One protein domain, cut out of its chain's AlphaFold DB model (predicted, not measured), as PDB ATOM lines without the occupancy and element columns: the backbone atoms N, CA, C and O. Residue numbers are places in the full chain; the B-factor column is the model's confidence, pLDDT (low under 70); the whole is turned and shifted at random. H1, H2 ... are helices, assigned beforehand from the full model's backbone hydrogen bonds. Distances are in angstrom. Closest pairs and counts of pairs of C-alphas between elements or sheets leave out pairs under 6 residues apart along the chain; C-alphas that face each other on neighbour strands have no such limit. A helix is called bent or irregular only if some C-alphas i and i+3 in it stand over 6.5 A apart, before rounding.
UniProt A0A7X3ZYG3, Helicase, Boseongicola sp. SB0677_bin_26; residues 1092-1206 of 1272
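What this domain is: This is residues 1092 to 1206 of the 1272 residues of the protein "Helicase" of Boseongicola sp. SB0677_bin_26 (UniProt A0A7X3ZYG3). Three longer helices make the body: H4 crosses H5 over one part of its surface and H1 over another, and the shorter H3 packs across the last residues of H5. H2 lies beyond the last residues of H1, and the loop of residues 1157 to 1172 lies at the other end of the longest axis. The printed part has 115 residues with six named helices, H1 to H6 in order, and no named strand: all helix. It is only just compact, close to loose, with a radius of gyration of the C-alphas of 15.7 A and spans of 46 by 34 by 24 A.

Where its parts are: Find C-alpha 1092 at (233.942, 192.858, 189.985); from there H1 runs 36.6 A to residue 1116, with a kink of 39 degrees near residue 1099. H1 is irregular, with C-alphas 1096 and 1099 7.4 A apart, and so is H2, residues 1119 to 1124, with C-alphas 1120 and 1123 7.8 A apart. Next come H3, residues 1131 to 1140, and H4, residues 1142 to 1156, 21.1 A long. H5, residues 1173 to 1193, covers 30.4 A, and H6, residues 1200 to 1204, ends at (238.739, 209.376, 195.240).

How they stand to each other: Start at the hub, H4: it touches H5 at a steep tilt of 47 degrees, opposite ways, the C-alphas of Gly 1150 and Glu 1181 closest at 5.8 A. H1 touches H4 with residues 1098 to 1105 alone, only just about perpendicular at 72 degrees, His 1101 and Ile 1153 closest at 6.2 A between C-alphas. H3 and H4 touch only at the corner, and only just, with 3 pairs of C-alphas within 8 A, the closest Ala 1138 and Phe 1145 at 6.3 A. H3 touches residues 1188 to 1193 of H5, about perpendicular at 74 degrees, the C-alphas of Ala 1135 and Ala 1192 closest at 4.6 A. H2 is close to H1 but not clearly touching, and H6 likewise to H3. Every O i to N i+4 pair is within hydrogen-bond range in H3, H4, H5 and H6; H1 has 19 of 21, and H2 0 of 2, with 1 of 3 O i to N i+3 pairs.

The domain as a whole: The C-alphas farthest apart, of Asp 1120 and His 1171, are 49.3 A apart. The printed part has no cut, the link from H4 to H5 is long, and residue 1195 alone has a pLDDT under 70.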
ATOM      1  N   ASN A1092     232.787 192.060 189.577       92.81
ATOM      2  CA  ASN A1092     233.942 192.858 189.985       92.81
ATOM      3  C   ASN A1092     234.381 193.855 188.905       92.81
ATOM      4  O   ASN A1092     234.868 194.932 189.246       92.81
ATOM      5  N   ALA A1093     234.183 193.533 187.623       93.25
ATOM      6  CA  ALA A1093     234.494 194.454 186.537       93.25
ATOM      7  C   ALA A1093     233.516 195.637 186.525       93.25
ATOM      8  O   ALA A1093     233.945 196.790 186.475       93.25
ATOM      9  N   ILE A1094     232.213 195.374 186.677       95.06
ATOM     10  CA  ILE A1094     231.192 196.427 186.781       95.06
ATOM     11  C   ILE A1094     231.516 197.343 187.965       95.06
ATOM     12  O   ILE A1094     231.711 198.540 187.758       95.06
ATOM     13  N   LYS A1095     231.693 196.782 189.172       94.50
ATOM     14  CA  LYS A1095     232.046 197.546 190.386       94.50
ATOM     15  C   LYS A1095     233.301 198.402 190.195       94.50
ATOM     16  O   LYS A1095     233.310 199.579 190.553       94.50
ATOM     17  N   ARG A1096     234.356 197.844 189.586       93.50
ATOM     18  CA  ARG A1096     235.632 198.541 189.351       93.50
ATOM     19  C   ARG A1096     235.486 199.779 188.463       93.50
ATOM     20  O   ARG A1096     236.245 200.731 188.645       93.50
ATOM     21  N   THR A1097     234.540 199.773 187.525       95.38
ATOM     22  CA  THR A1097     234.342 200.873 186.566       95.38
ATOM     23  C   THR A1097     233.386 201.968 187.051       95.38
ATOM     24  O   THR A1097     233.310 203.015 186.407       95.38
ATOM     25  N   LEU A1098     232.663 201.790 188.164       95.50
ATOM     26  CA  LEU A1098     231.606 202.722 188.596       95.50
ATOM     27  C   LEU A1098     232.103 204.165 188.775       95.50
ATOM     28  O   LEU A1098     231.487 205.089 188.248       95.50
ATOM     29  N   ALA A1099     233.255 204.371 189.421       94.19
ATOM     30  CA  ALA A1099     233.833 205.707 189.596       94.19
ATOM     31  C   ALA A1099     234.122 206.414 188.258       94.19
ATOM     32  O   ALA A1099     233.919 207.624 188.129       94.19
ATOM     33  N   SER A1100     234.539 205.659 187.236       95.75
ATOM     34  CA  SER A1100     234.766 206.199 185.895       95.75
ATOM     35  C   SER A1100     233.471 206.632 185.213       95.75
ATOM     36  O   SER A1100     233.428 207.690 184.582       95.75
ATOM     37  N   HIS A1101     232.390 205.876 185.403       96.56
ATOM     38  CA  HIS A1101     231.067 206.247 184.907       96.56
ATOM     39  C   HIS A1101     230.506 207.486 185.609       96.56
ATOM     40  O   HIS A1101     229.947 208.352 184.939       96.56
ATOM     41  N   VAL A1102     230.704 207.616 186.927       95.94
ATOM     42  CA  VAL A1102     230.322 208.822 187.684       95.94
ATOM     43  C   VAL A1102     231.014 210.057 187.113       95.94
ATOM     44  O   VAL A1102     230.361 211.076 186.893       95.94
ATOM     45  N   GLN A1103     232.318 209.981 186.825       94.69
ATOM     46  CA  GLN A1103     233.036 211.113 186.233       94.69
ATOM     47  C   GLN A1103     232.562 211.453 184.818       94.69
ATOM     48  O   GLN A1103     232.395 212.635 184.504       94.69
ATOM     49  N   ALA A1104     232.310 210.449 183.976       96.62
ATOM     50  CA  ALA A1104     231.767 210.669 182.639       96.62
ATOM     51  C   ALA A1104     230.380 211.336 182.700       96.62
ATOM     52  O   ALA A1104     230.147 212.347 182.032       96.62
ATOM     53  N   TRP A1105     229.490 210.828 183.560       96.75
ATOM     54  CA  TRP A1105     228.169 211.408 183.812       96.75
ATOM     55  C   TRP A1105     228.265 212.860 184.283       96.75
ATOM     56  O   TRP A1105     227.588 213.730 183.741       96.75
ATOM     57  N   ALA A1106     229.149 213.142 185.243       95.19
ATOM     58  CA  ALA A1106     229.331 214.476 185.804       95.19
ATOM     59  C   ALA A1106     229.711 215.503 184.731       95.19
ATOM     60  O   ALA A1106     229.163 216.603 184.692       95.19
ATOM     61  N   MET A1107     230.622 215.137 183.827       95.62
ATOM     62  CA  MET A1107     231.076 216.027 182.756       95.62
ATOM     63  C   MET A1107     230.043 216.193 181.643       95.62
ATOM     64  O   MET A1107     229.887 217.296 181.120       95.62
ATOM     65  N   LEU A1108     229.286 215.144 181.318       95.69
ATOM     66  CA  LEU A1108     228.148 215.251 180.402       95.69
ATOM     67  C   LEU A1108     227.034 216.125 180.989       95.69
ATOM     68  O   LEU A1108     226.444 216.930 180.267       95.69
ATOM     69  N   ARG A1109     226.777 216.032 182.298       94.69
ATOM     70  CA  ARG A1109     225.826 216.902 182.996       94.69
ATOM     71  C   ARG A1109     226.288 218.357 183.007       94.69
ATOM     72  O   ARG A1109     225.499 219.227 182.652       94.69
ATOM     73  N   GLU A1110     227.555 218.622 183.337       95.00
ATOM     74  CA  GLU A1110     228.131 219.974 183.256       95.00
ATOM     75  C   GLU A1110     227.987 220.546 181.841       95.00
ATOM     76  O   GLU A1110     227.594 221.699 181.678       95.00
ATOM     77  N   ALA A1111     228.265 219.746 180.809       94.62
ATOM     78  CA  ALA A1111     228.084 220.172 179.427       94.62
ATOM     79  C   ALA A1111     226.614 220.490 179.114       94.62
ATOM     80  O   ALA A1111     226.330 221.532 178.526       94.62
ATOM     81  N   ARG A1112     225.670 219.653 179.560       94.56
ATOM     82  CA  ARG A1112     224.229 219.888 179.392       94.56
ATOM     83  C   ARG A1112     223.790 221.206 180.031       94.56
ATOM     84  O   ARG A1112     223.103 222.000 179.392       94.56
ATOM     85  N   GLU A1113     224.215 221.455 181.268       93.50
ATOM     86  CA  GLU A1113     223.934 222.703 181.985       93.50
ATOM     87  C   GLU A1113     224.592 223.904 181.293       93.50
ATOM     88  O   GLU A1113     223.948 224.939 181.111       93.50
ATOM     89  N   PHE A1114     225.834 223.753 180.819       94.19
ATOM     90  CA  PHE A1114     226.525 224.781 180.041       94.19
ATOM     91  C   PHE A1114     225.731 225.152 178.791       94.19
ATOM     92  O   PHE A1114     225.514 226.335 178.540       94.19
ATOM     93  N   LEU A1115     225.280 224.168 178.006       92.19
ATOM     94  CA  LEU A1115     224.526 224.383 176.768       92.19
ATOM     95  C   LEU A1115     223.155 225.032 177.027       92.19
ATOM     96  O   LEU A1115     222.722 225.867 176.231       92.19
ATOM     97  N   ALA A1116     222.499 224.698 178.143       91.88
ATOM     98  CA  ALA A1116     221.196 225.250 178.518       91.88
ATOM     99  C   ALA A1116     221.245 226.738 178.924       91.88
ATOM    100  O   ALA A1116     220.248 227.450 178.782       91.88
ATOM    101  N   LEU A1117     222.388 227.225 179.418       93.25
ATOM    102  CA  LEU A1117     222.575 228.636 179.758       93.25
ATOM    103  C   LEU A1117     222.615 229.526 178.504       93.25
ATOM    104  O   LEU A1117     223.066 229.110 177.437       93.25
ATOM    105  N   GLY A1118     222.176 230.780 178.650       90.69
ATOM    106  CA  GLY A1118     222.364 231.810 177.621       90.69
ATOM    107  C   GLY A1118     223.851 232.102 177.397       90.69
ATOM    108  O   GLY A1118     224.657 231.926 178.313       90.69
ATOM    109  N   ASP A1119     224.217 232.533 176.187       89.56
ATOM    110  CA  ASP A1119     225.614 232.799 175.798       89.56
ATOM    111  C   ASP A1119     226.288 233.863 176.697       89.56
ATOM    112  O   ASP A1119     227.488 233.791 176.950       89.56
ATOM    113  N   ASP A1120     225.504 234.785 177.263       88.19
ATOM    114  CA  ASP A1120     225.906 235.819 178.227       88.19
ATOM    115  C   ASP A1120     226.096 235.300 179.665       88.19
ATOM    116  O   ASP A1120     226.770 235.933 180.477       88.19
ATOM    117  N   ARG A1121     225.527 234.134 179.992       91.38
ATOM    118  CA  ARG A1121     225.556 233.534 181.338       91.38
ATOM    119  C   ARG A1121     226.427 232.285 181.433       91.38
ATOM    120  O   ARG A1121     226.415 231.609 182.454       91.38
ATOM    121  N   LYS A1122     227.215 231.956 180.409       91.56
ATOM    122  CA  LYS A1122     228.047 230.737 180.409       91.56
ATOM    123  C   LYS A1122     229.050 230.665 181.564       91.56
ATOM    124  O   LYS A1122     229.389 229.571 182.006       91.56
ATOM    125  N   SER A1123     229.499 231.806 182.089       91.25
ATOM    126  CA  SER A1123     230.391 231.851 183.252       91.25
ATOM    127  C   SER A1123     229.734 231.403 184.557       91.25
ATOM    128  O   SER A1123     230.451 231.063 185.488       91.25
ATOM    129  N   SER A1124     228.399 231.383 184.639       90.62
ATOM    130  CA  SER A1124     227.668 230.917 185.822       90.62
ATOM    131  C   SER A1124     227.369 229.415 185.791       90.62
ATOM    132  O   SER A1124     226.513 228.957 186.548       90.62
ATOM    133  N   VAL A1125     227.998 228.656 184.886       91.19
ATOM    134  CA  VAL A1125     227.832 227.201 184.828       91.19
ATOM    135  C   VAL A1125     228.259 226.564 186.145       91.19
ATOM    136  O   VAL A1125     229.290 226.908 186.729       91.19
ATOM    137  N   THR A1126     227.473 225.602 186.613       86.69
ATOM    138  CA  THR A1126     227.843 224.814 187.779       86.69
ATOM    139  C   THR A1126     228.943 223.830 187.397       86.69
ATOM    140  O   THR A1126     228.754 222.982 186.530       86.69
ATOM    141  N   GLN A1127     230.096 223.916 188.058       87.69
ATOM    142  CA  GLN A1127     231.161 222.929 187.888       87.69
ATOM    143  C   GLN A1127     230.795 221.627 188.610       87.69
ATOM    144  O   GLN A1127     230.577 221.625 189.823       87.69
ATOM    145  N   MET A1128     230.766 220.517 187.870       90.38
ATOM    146  CA  MET A1128     230.399 219.193 188.393       90.38
ATOM    147  C   MET A1128     231.607 218.401 188.914       90.38
ATOM    148  O   MET A1128     231.555 217.181 189.031       90.38
ATOM    149  N   ASP A1129     232.716 219.069 189.227       87.25
ATOM    150  CA  ASP A1129     233.928 218.449 189.773       87.25
ATOM    151  C   ASP A1129     234.138 218.732 191.263       87.25
ATOM    152  O   ASP A1129     235.245 218.557 191.764       87.25
ATOM    153  N   GLN A1130     233.087 219.146 191.973       89.06
ATOM    154  CA  GLN A1130     233.115 219.453 193.403       89.06
ATOM    155  C   GLN A1130     232.185 218.520 194.180       89.06
ATOM    156  O   GLN A1130     230.999 218.422 193.860       89.06
ATOM    157  N   VAL A1131     232.684 217.914 195.260       88.69
ATOM    158  CA  VAL A1131     231.924 217.007 196.147       88.69
ATOM    159  C   VAL A1131     230.666 217.681 196.692       88.69
ATOM    160  O   VAL A1131     229.593 217.084 196.706       88.69
ATOM    161  N   GLY A1132     230.761 218.963 197.057       88.75
ATOM    162  CA  GLY A1132     229.628 219.731 197.571       88.75
ATOM    163  C   GLY A1132     228.417 219.777 196.629       88.75
ATOM    164  O   GLY A1132     227.291 219.911 197.103       88.75
ATOM    165  N   ARG A1133     228.614 219.625 195.308       88.81
ATOM    166  CA  ARG A1133     227.516 219.577 194.326       88.81
ATOM    167  C   ARG A1133     226.781 218.246 194.358       88.81
ATOM    168  O   ARG A1133     225.560 218.248 194.469       88.81
ATOM    169  N   PHE A1134     227.517 217.140 194.359       91.69
ATOM    170  CA  PHE A1134     226.941 215.807 194.542       91.69
ATOM    171  C   PHE A1134     226.209 215.710 195.884       91.69
ATOM    172  O   PHE A1134     225.075 215.248 195.933       91.69
ATOM    173  N   ALA A1135     226.804 216.244 196.952       91.50
ATOM    174  CA  ALA A1135     226.193 216.291 198.275       91.50
ATOM    175  C   ALA A1135     224.897 217.123 198.306       91.50
ATOM    176  O   ALA A1135     223.929 216.753 198.969       91.50
ATOM    177  N   ALA A1136     224.852 218.250 197.583       91.00
ATOM    178  CA  ALA A1136     223.645 219.064 197.458       91.00
ATOM    179  C   ALA A1136     222.533 218.338 196.688       91.00
ATOM    180  O   ALA A1136     221.383 218.385 197.113       91.00
ATOM    181  N   MET A1137     222.872 217.640 195.600       91.94
ATOM    182  CA  MET A1137     221.915 216.825 194.846       91.94
ATOM    183  C   MET A1137     221.369 215.673 195.692       91.94
ATOM    184  O   MET A1137     220.157 215.502 195.769       91.94
ATOM    185  N   ALA A1138     222.251 214.959 196.393       92.44
ATOM    186  CA  ALA A1138     221.884 213.850 197.268       92.44
ATOM    187  C   ALA A1138     220.961 214.283 198.422       92.44
ATOM    188  O   ALA A1138     220.000 213.590 198.734       92.44
ATOM    189  N   ARG A1139     221.206 215.452 199.036       93.31
ATOM    190  CA  ARG A1139     220.338 215.997 200.101       93.31
ATOM    191  C   ARG A1139     219.038 216.616 199.588       93.31
ATOM    192  O   ARG A1139     218.077 216.687 200.347       93.31
ATOM    193  N   GLY A1140     219.033 217.124 198.356       92.00
ATOM    194  CA  GLY A1140     217.869 217.767 197.751       92.00
ATOM    195  C   GLY A1140     216.813 216.758 197.313       92.00
ATOM    196  O   GLY A1140     215.668 216.851 197.746       92.00
ATOM    197  N   ASP A1141     217.208 215.796 196.477       93.50
ATOM    198  CA  ASP A1141     216.343 214.716 195.996       93.50
ATOM    199  C   ASP A1141     217.175 213.446 195.771       93.50
ATOM    200  O   ASP A1141     217.713 213.187 194.689       93.50
ATOM    201  N   HIS A1142     217.318 212.674 196.851       93.12
ATOM    202  CA  HIS A1142     218.111 211.444 196.889       93.12
ATOM    203  C   HIS A1142     217.683 210.445 195.811       93.12
ATOM    204  O   HIS A1142     218.528 209.882 195.119       93.12
ATOM    205  N   VAL A1143     216.370 210.238 195.664       95.12
ATOM    206  CA  VAL A1143     215.804 209.228 194.760       95.12
ATOM    207  C   VAL A1143     216.030 209.640 193.312       95.12
ATOM    208  O   VAL A1143     216.562 208.849 192.538       95.12
ATOM    209  N   ALA A1144     215.733 210.893 192.955       95.44
ATOM    210  CA  ALA A1144     215.947 211.364 191.590       95.44
ATOM    211  C   ALA A1144     217.428 211.312 191.182       95.44
ATOM    212  O   ALA A1144     217.742 210.928 190.054       95.44
ATOM    213  N   PHE A1145     218.352 211.665 192.087       95.62
ATOM    214  CA  PHE A1145     219.782 211.592 191.788       95.62
ATOM    215  C   PHE A1145     220.269 210.141 191.640       95.62
ATOM    216  O   PHE A1145     220.990 209.838 190.683       95.62
ATOM    217  N   ARG A1146     219.848 209.240 192.539       96.38
ATOM    218  CA  ARG A1146     220.130 207.799 192.441       96.38
ATOM    219  C   ARG A1146     219.658 207.241 191.101       96.38
ATOM    220  O   ARG A1146     220.450 206.604 190.410       96.38
ATOM    221  N   ASP A1147     218.407 207.493 190.735       96.44
ATOM    222  CA  ASP A1147     217.800 206.912 189.538       96.44
ATOM    223  C   ASP A1147     218.433 207.490 188.262       96.44
ATOM    224  O   ASP A1147     218.785 206.736 187.357       96.44
ATOM    225  N   GLU A1148     218.706 208.801 188.207       96.00
ATOM    226  CA  GLU A1148     219.381 209.420 187.055       96.00
ATOM    227  C   GLU A1148     220.792 208.850 186.829       96.00
ATOM    228  O   GLU A1148     221.175 208.552 185.689       96.00
ATOM    229  N   LEU A1149     221.579 208.708 187.902       96.75
ATOM    230  CA  LEU A1149     222.937 208.173 187.832       96.75
ATOM    231  C   LEU A1149     222.930 206.666 187.535       96.75
ATOM    232  O   LEU A1149     223.692 206.211 186.679       96.75
ATOM    233  N   GLY A1150     222.050 205.904 188.188       97.44
ATOM    234  CA  GLY A1150     221.870 204.471 187.961       97.44
ATOM    235  C   GLY A1150     221.474 204.163 186.519       97.44
ATOM    236  O   GLY A1150     222.119 203.345 185.864       97.44
ATOM    237  N   ASP A1151     220.500 204.889 185.973       97.44
ATOM    238  CA  ASP A1151     220.063 204.745 184.584       97.44
ATOM    239  C   ASP A1151     221.169 205.082 183.580       97.44
ATOM    240  O   ASP A1151     221.295 204.426 182.539       97.44
ATOM    241  N   PHE A1152     221.982 206.105 183.865       97.50
ATOM    242  CA  PHE A1152     223.151 206.403 183.041       97.50
ATOM    243  C   PHE A1152     224.158 205.251 183.065       97.50
ATOM    244  O   PHE A1152     224.604 204.823 182.000       97.50
ATOM    245  N   ILE A1153     224.490 204.735 184.252       97.69
ATOM    246  CA  ILE A1153     225.450 203.639 184.411       97.69
ATOM    247  C   ILE A1153     224.948 202.383 183.697       97.69
ATOM    248  O   ILE A1153     225.700 201.796 182.926       97.69
ATOM    249  N   LEU A1154     223.672 202.012 183.855       97.69
ATOM    250  CA  LEU A1154     223.078 200.860 183.166       97.69
ATOM    251  C   LEU A1154     223.190 200.980 181.639       97.69
ATOM    252  O   LEU A1154     223.562 200.017 180.964       97.69
ATOM    253  N   ARG A1155     222.927 202.163 181.069       95.81
ATOM    254  CA  ARG A1155     223.133 202.387 179.628       95.81
ATOM    255  C   ARG A1155     224.605 202.287 179.240       95.81
ATOM    256  O   ARG A1155     224.927 201.609 178.268       95.81
ATOM    257  N   ALA A1156     225.490 202.910 180.012       95.75
ATOM    258  CA  ALA A1156     226.914 202.963 179.713       95.75
ATOM    259  C   ALA A1156     227.619 201.597 179.811       95.75
ATOM    260  O   ALA A1156     228.516 201.330 179.017       95.75
ATOM    261  N   ILE A1157     227.172 200.686 180.683       95.69
ATOM    262  CA  ILE A1157     227.673 199.296 180.714       95.69
ATOM    263  C   ILE A1157     227.051 198.402 179.621       95.69
ATOM    264  O   ILE A1157     227.453 197.248 179.452       95.69
ATOM    265  N   GLY A1158     226.080 198.920 178.857       94.44
ATOM    266  CA  GLY A1158     225.415 198.208 177.763       94.44
ATOM    267  C   GLY A1158     224.287 197.269 178.202       94.44
ATOM    268  O   GLY A1158     224.073 196.249 177.551       94.44
ATOM    269  N   PHE A1159     223.574 197.584 179.293       95.88
ATOM    270  CA  PHE A1159     222.519 196.741 179.885       95.88
ATOM    271  C   PHE A1159     221.381 196.384 178.921       95.88
ATOM    272  O   PHE A1159     220.893 195.260 178.935       95.88
ATOM    273  N   VAL A1160     220.973 197.320 178.060       92.00
ATOM    274  CA  VAL A1160     219.853 197.115 177.122       92.00
ATOM    275  C   VAL A1160     220.218 196.151 175.983       92.00
ATOM    276  O   VAL A1160     219.333 195.534 175.402       92.00
ATOM    277  N   GLY A1161     221.508 195.986 175.672       90.31
ATOM    278  CA  GLY A1161     221.953 195.315 174.450       90.31
ATOM    279  C   GLY A1161     221.757 196.179 173.195       90.31
ATOM    280  O   GLY A1161     221.517 197.384 173.288       90.31
ATOM    281  N   ARG A1162     221.907 195.577 172.008       87.88
ATOM    282  CA  ARG A1162     221.850 196.273 170.706       87.88
ATOM    283  C   ARG A1162     220.810 195.669 169.752       87.88
ATOM    284  O   ARG A1162     220.593 194.457 169.745       87.88
ATOM    285  N   GLY A1163     220.210 196.516 168.917       82.25
ATOM    286  CA  GLY A1163     219.235 196.118 167.898       82.25
ATOM    287  C   GLY A1163     217.893 195.661 168.485       82.25
ATOM    288  O   GLY A1163     217.674 195.696 169.693       82.25
ATOM    289  N   SER A1164     216.981 195.202 167.625       76.81
ATOM    290  CA  SER A1164     215.624 194.783 168.026       76.81
ATOM    291  C   SER A1164     215.590 193.531 168.909       76.81
ATOM    292  O   SER A1164     214.605 193.293 169.603       76.81
ATOM    293  N   THR A1165     216.659 192.729 168.897       83.81
ATOM    294  CA  THR A1165     216.782 191.516 169.715       83.81
ATOM    295  C   THR A1165     217.475 191.758 171.055       83.81
ATOM    296  O   THR A1165     217.764 190.782 171.740       83.81
ATOM    297  N   ASN A1166     217.810 193.010 171.406       89.38
ATOM    298  CA  ASN A1166     218.583 193.346 172.609       89.38
ATOM    299  C   ASN A1166     219.872 192.507 172.721       89.38
ATOM    300  O   ASN A1166     220.200 191.949 173.768       89.38
ATOM    301  N   PHE A1167     220.591 192.363 171.604       91.38
ATOM    302  CA  PHE A1167     221.738 191.467 171.493       91.38
ATOM    303  C   PHE A1167     222.824 191.821 172.519       91.38
ATOM    304  O   PHE A1167     223.207 192.985 172.667       91.38
ATOM    305  N   GLY A1168     223.296 190.801 173.239       90.38
ATOM    306  CA  GLY A1168     224.257 190.916 174.327       90.38
ATOM    307  C   GLY A1168     223.709 191.494 175.642       90.38
ATOM    308  O   GLY A1168     224.502 191.739 176.551       90.38
ATOM    309  N   ALA A1169     222.404 191.715 175.809       93.56
ATOM    310  CA  ALA A1169     221.836 192.015 177.129       93.56
ATOM    311  C   ALA A1169     222.184 190.910 178.164       93.56
ATOM    312  O   ALA A1169     222.403 189.757 177.780       93.56
ATOM    313  N   PRO A1170     222.278 191.224 179.470       94.00
ATOM    314  CA  PRO A1170     222.612 190.228 180.484       94.00
ATOM    315  C   PRO A1170     221.494 189.191 180.636       94.00
ATOM    316  O   PRO A1170     220.316 189.540 180.668       94.00
ATOM    317  N   HIS A1171     221.859 187.920 180.829       90.38
ATOM    318  CA  HIS A1171     220.881 186.856 181.092       90.38
ATOM    319  C   HIS A1171     220.100 187.072 182.400       90.38
ATOM    320  O   HIS A1171     218.904 186.805 182.450       90.38
ATOM    321  N   TYR A1172     220.758 187.594 183.442       93.19
ATOM    322  CA  TYR A1172     220.163 187.863 184.758       93.19
ATOM    323  C   TYR A1172     219.959 189.368 184.980       93.19
ATOM    324  O   TYR A1172     220.578 189.971 185.856       93.19
ATOM    325  N   GLY A1173     219.118 189.995 184.152       94.19
ATOM    326  CA  GLY A1173     218.919 191.450 184.148       94.19
ATOM    327  C   GLY A1173     218.569 192.054 185.513       94.19
ATOM    328  O   GLY A1173     219.173 193.052 185.901       94.19
ATOM    329  N   ASP A1174     217.665 191.430 186.270       96.56
ATOM    330  CA  ASP A1174     217.233 191.944 187.580       96.56
ATOM    331  C   ASP A1174     218.375 191.981 188.603       96.56
ATOM    332  O   ASP A1174     218.492 192.937 189.366       96.56
ATOM    333  N   PHE A1175     219.264 190.983 188.571       96.56
ATOM    334  CA  PHE A1175     220.440 190.937 189.441       96.56
ATOM    335  C   PHE A1175     221.396 192.097 189.150       96.56
ATOM    336  O   PHE A1175     221.774 192.824 190.063       96.56
ATOM    337  N   TYR A1176     221.759 192.314 187.881       96.19
ATOM    338  CA  TYR A1176     222.696 193.386 187.521       96.19
ATOM    339  C   TYR A1176     222.103 194.780 187.711       96.19
ATOM    340  O   TYR A1176     222.821 195.702 188.095       96.19
ATOM    341  N   ARG A1177     220.796 194.933 187.477       97.19
ATOM    342  CA  ARG A1177     220.074 196.158 187.817       97.19
ATOM    343  C   ARG A1177     220.148 196.421 189.319       97.19
ATOM    344  O   ARG A1177     220.611 197.488 189.702       97.19
ATOM    345  N   GLY A1178     219.770 195.435 190.138       97.31
ATOM    346  CA  GLY A1178     219.830 195.526 191.597       97.31
ATOM    347  C   GLY A1178     221.234 195.845 192.112       97.31
ATOM    348  O   GLY A1178     221.388 196.728 192.947       97.31
ATOM    349  N   LEU A1179     222.262 195.210 191.539       96.38
ATOM    350  CA  LEU A1179     223.667 195.472 191.852       96.38
ATOM    351  C   LEU A1179     224.050 196.939 191.616       96.38
ATOM    352  O   LEU A1179     224.628 197.577 192.493       96.38
ATOM    353  N   VAL A1180     223.764 197.480 190.427       96.75
ATOM    354  CA  VAL A1180     224.102 198.877 190.102       96.75
ATOM    355  C   VAL A1180     223.318 199.830 190.995       96.75
ATOM    356  O   VAL A1180     223.884 200.774 191.536       96.75
ATOM    357  N   GLU A1181     222.032 199.568 191.177       96.50
ATOM    358  CA  GLU A1181     221.143 200.362 192.013       96.50
ATOM    359  C   GLU A1181     221.580 200.423 193.484       96.50
ATOM    360  O   GLU A1181     221.519 201.494 194.089       96.50
ATOM    361  N   GLU A1182     222.025 199.303 194.053       96.50
ATOM    362  CA  GLU A1182     222.554 199.222 195.417       96.50
ATOM    363  C   GLU A1182     223.868 200.002 195.552       96.50
ATOM    364  O   GLU A1182     224.008 200.836 196.445       96.50
ATOM    365  N   GLN A1183     224.811 199.785 194.629       96.62
ATOM    366  CA  GLN A1183     226.112 200.459 194.643       96.62
ATOM    367  C   GLN A1183     225.979 201.977 194.449       96.62
ATOM    368  O   GLN A1183     226.664 202.761 195.106       96.62
ATOM    369  N   VAL A1184     225.082 202.416 193.564       96.75
ATOM    370  CA  VAL A1184     224.796 203.842 193.367       96.75
ATOM    371  C   VAL A1184     224.138 204.438 194.606       96.75
ATOM    372  O   VAL A1184     224.524 205.527 195.020       96.75
ATOM    373  N   ASP A1185     223.191 203.742 195.232       96.06
ATOM    374  CA  ASP A1185     222.543 204.221 196.455       96.06
ATOM    375  C   ASP A1185     223.529 204.371 197.629       96.06
ATOM    376  O   ASP A1185     223.463 205.350 198.375       96.06
ATOM    377  N   GLU A1186     224.484 203.447 197.771       95.12
ATOM    378  CA  GLU A1186     225.586 203.557 198.734       95.12
ATOM    379  C   GLU A1186     226.436 204.813 198.478       95.12
ATOM    380  O   GLU A1186     226.662 205.611 199.392       95.12
ATOM    381  N   PHE A1187     226.821 205.056 197.223       95.00
ATOM    382  CA  PHE A1187     227.562 206.257 196.831       95.00
ATOM    383  C   PHE A1187     226.780 207.553 197.078       95.00
ATOM    384  O   PHE A1187     227.341 208.528 197.581       95.00
ATOM    385  N   VAL A1188     225.482 207.588 196.761       95.12
ATOM    386  CA  VAL A1188     224.641 208.772 196.998       95.12
ATOM    387  C   VAL A1188     224.502 209.044 198.503       95.12
ATOM    388  O   VAL A1188     224.597 210.202 198.917       95.12
ATOM    389  N   ARG A1189     224.355 208.004 199.338       93.69
ATOM    390  CA  ARG A1189     224.337 208.141 200.807       93.69
ATOM    391  C   ARG A1189     225.660 208.680 201.354       93.69
ATOM    392  O   ARG A1189     225.638 209.606 202.168       93.69
ATOM    393  N   ASP A1190     226.793 208.163 200.882       92.31
ATOM    394  CA  ASP A1190     228.121 208.681 201.238       92.31
ATOM    395  C   ASP A1190     228.264 210.161 200.837       92.31
ATOM    396  O   ASP A1190     228.656 211.002 201.648       92.31
ATOM    397  N   MET A1191     227.831 210.533 199.628       91.38
ATOM    398  CA  MET A1191     227.826 211.931 199.185       91.38
ATOM    399  C   MET A1191     226.941 212.830 200.055       91.38
ATOM    400  O   MET A1191     227.348 213.947 200.382       91.38
ATOM    401  N   ALA A1192     225.757 212.370 200.474       90.38
ATOM    402  CA  ALA A1192     224.866 213.135 201.349       90.38
ATOM    403  C   ALA A1192     225.497 213.432 202.721       90.38
ATOM    404  O   ALA A1192     225.300 214.530 203.261       90.38
ATOM    405  N   ALA A1193     226.270 212.478 203.256       88.62
ATOM    406  CA  ALA A1193     226.969 212.586 204.535       88.62
ATOM    407  C   ALA A1193     228.166 213.553 204.491       88.62
ATOM    408  O   ALA A1193     228.577 214.082 205.527       88.62
ATOM    409  N   ARG A1194     228.712 213.840 203.303       84.69
ATOM    410  CA  ARG A1194     229.857 214.742 203.144       84.69
ATOM    411  C   ARG A1194     229.434 216.213 203.202       84.69
ATOM    412  O   ARG A1194     228.516 216.680 202.520       84.69
ATOM    413  N   SER A1195     230.150 216.974 204.025       69.75
ATOM    414  CA  SER A1195     229.957 218.415 204.244       69.75
ATOM    415  C   SER A1195     231.097 219.276 203.681       69.75
ATOM    416  O   SER A1195     231.033 220.501 203.756       69.75
ATOM    417  N   MET A1196     232.128 218.658 203.092       70.12
ATOM    418  CA  MET A1196     233.343 219.343 202.644       70.12
ATOM    419  C   MET A1196     233.219 219.910 201.220       70.12
ATOM    420  O   MET A1196     232.717 219.255 200.305       70.12
ATOM    421  N   ILE A1197     233.740 221.124 201.021       72.44
ATOM    422  CA  ILE A1197     233.990 221.704 199.695       72.44
ATOM    423  C   ILE A1197     235.369 221.213 199.251       72.44
ATOM    424  O   ILE A1197     236.382 221.835 199.557       72.44
ATOM    425  N   ALA A1198     235.402 220.059 198.590       83.94
ATOM    426  CA  ALA A1198     236.612 219.491 198.011       83.94
ATOM    427  C   ALA A1198     236.382 219.129 196.534       83.94
ATOM    428  O   ALA A1198     235.258 218.762 196.163       83.94
ATOM    429  N   PRO A1199     237.426 219.188 195.692       86.69
ATOM    430  CA  PRO A1199     237.402 218.598 194.364       86.69
ATOM    431  C   PRO A1199     237.048 217.106 194.414       86.69
ATOM    432  O   PRO A1199     237.511 216.368 195.280       86.69
ATOM    433  N   LEU A1200     236.301 216.630 193.421       87.38
ATOM    434  CA  LEU A1200     235.932 215.222 193.265       87.38
ATOM    435  C   LEU A1200     237.165 214.313 193.147       87.38
ATOM    436  O   LEU A1200     237.124 213.159 193.548       87.38
ATOM    437  N   ARG A1201     238.289 214.835 192.641       87.25
ATOM    438  CA  ARG A1201     239.569 214.115 192.637       87.25
ATOM    439  C   ARG A1201     240.006 213.716 194.046       87.25
ATOM    440  O   ARG A1201     240.487 212.606 194.230       87.25
ATOM    441  N   ASP A1202     239.846 214.616 195.007       86.75
ATOM    442  CA  ASP A1202     240.344 214.416 196.363       86.75
ATOM    443  C   ASP A1202     239.441 213.426 197.121       86.75
ATOM    444  O   ASP A1202     239.935 212.643 197.923       86.75
ATOM    445  N   TYR A1203     238.148 213.359 196.768       87.88
ATOM    446  CA  TYR A1203     237.232 212.305 197.224       87.88
ATOM    447  C   TYR A1203     237.735 210.897 196.879       87.88
ATOM    448  O   TYR A1203     237.676 210.006 197.723       87.88
ATOM    449  N   TRP A1204     238.257 210.694 195.664       88.50
ATOM    450  CA  TRP A1204     238.739 209.376 195.240       88.50
ATOM    451  C   TRP A1204     239.984 208.907 196.004       88.50
ATOM    452  O   TRP A1204     240.239 207.710 196.029       88.50
ATOM    453  N   ASN A1205     240.747 209.814 196.619       81.81
ATOM    454  CA  ASN A1205     242.005 209.493 197.306       81.81
ATOM    455  C   ASN A1205     241.849 209.250 198.819       81.81
ATOM    456  O   ASN A1205     242.829 208.911 199.474       81.81
ATOM    457  N   ASP A1206     240.656 209.472 199.371       80.81
ATOM    458  CA  ASP A1206     240.368 209.337 200.802       80.81
ATOM    459  C   ASP A1206     239.810 207.930 201.111       80.81
ATOM    460  O   ASP A1206     240.482 206.929 200.865       80.81
TER     461      ASP A1206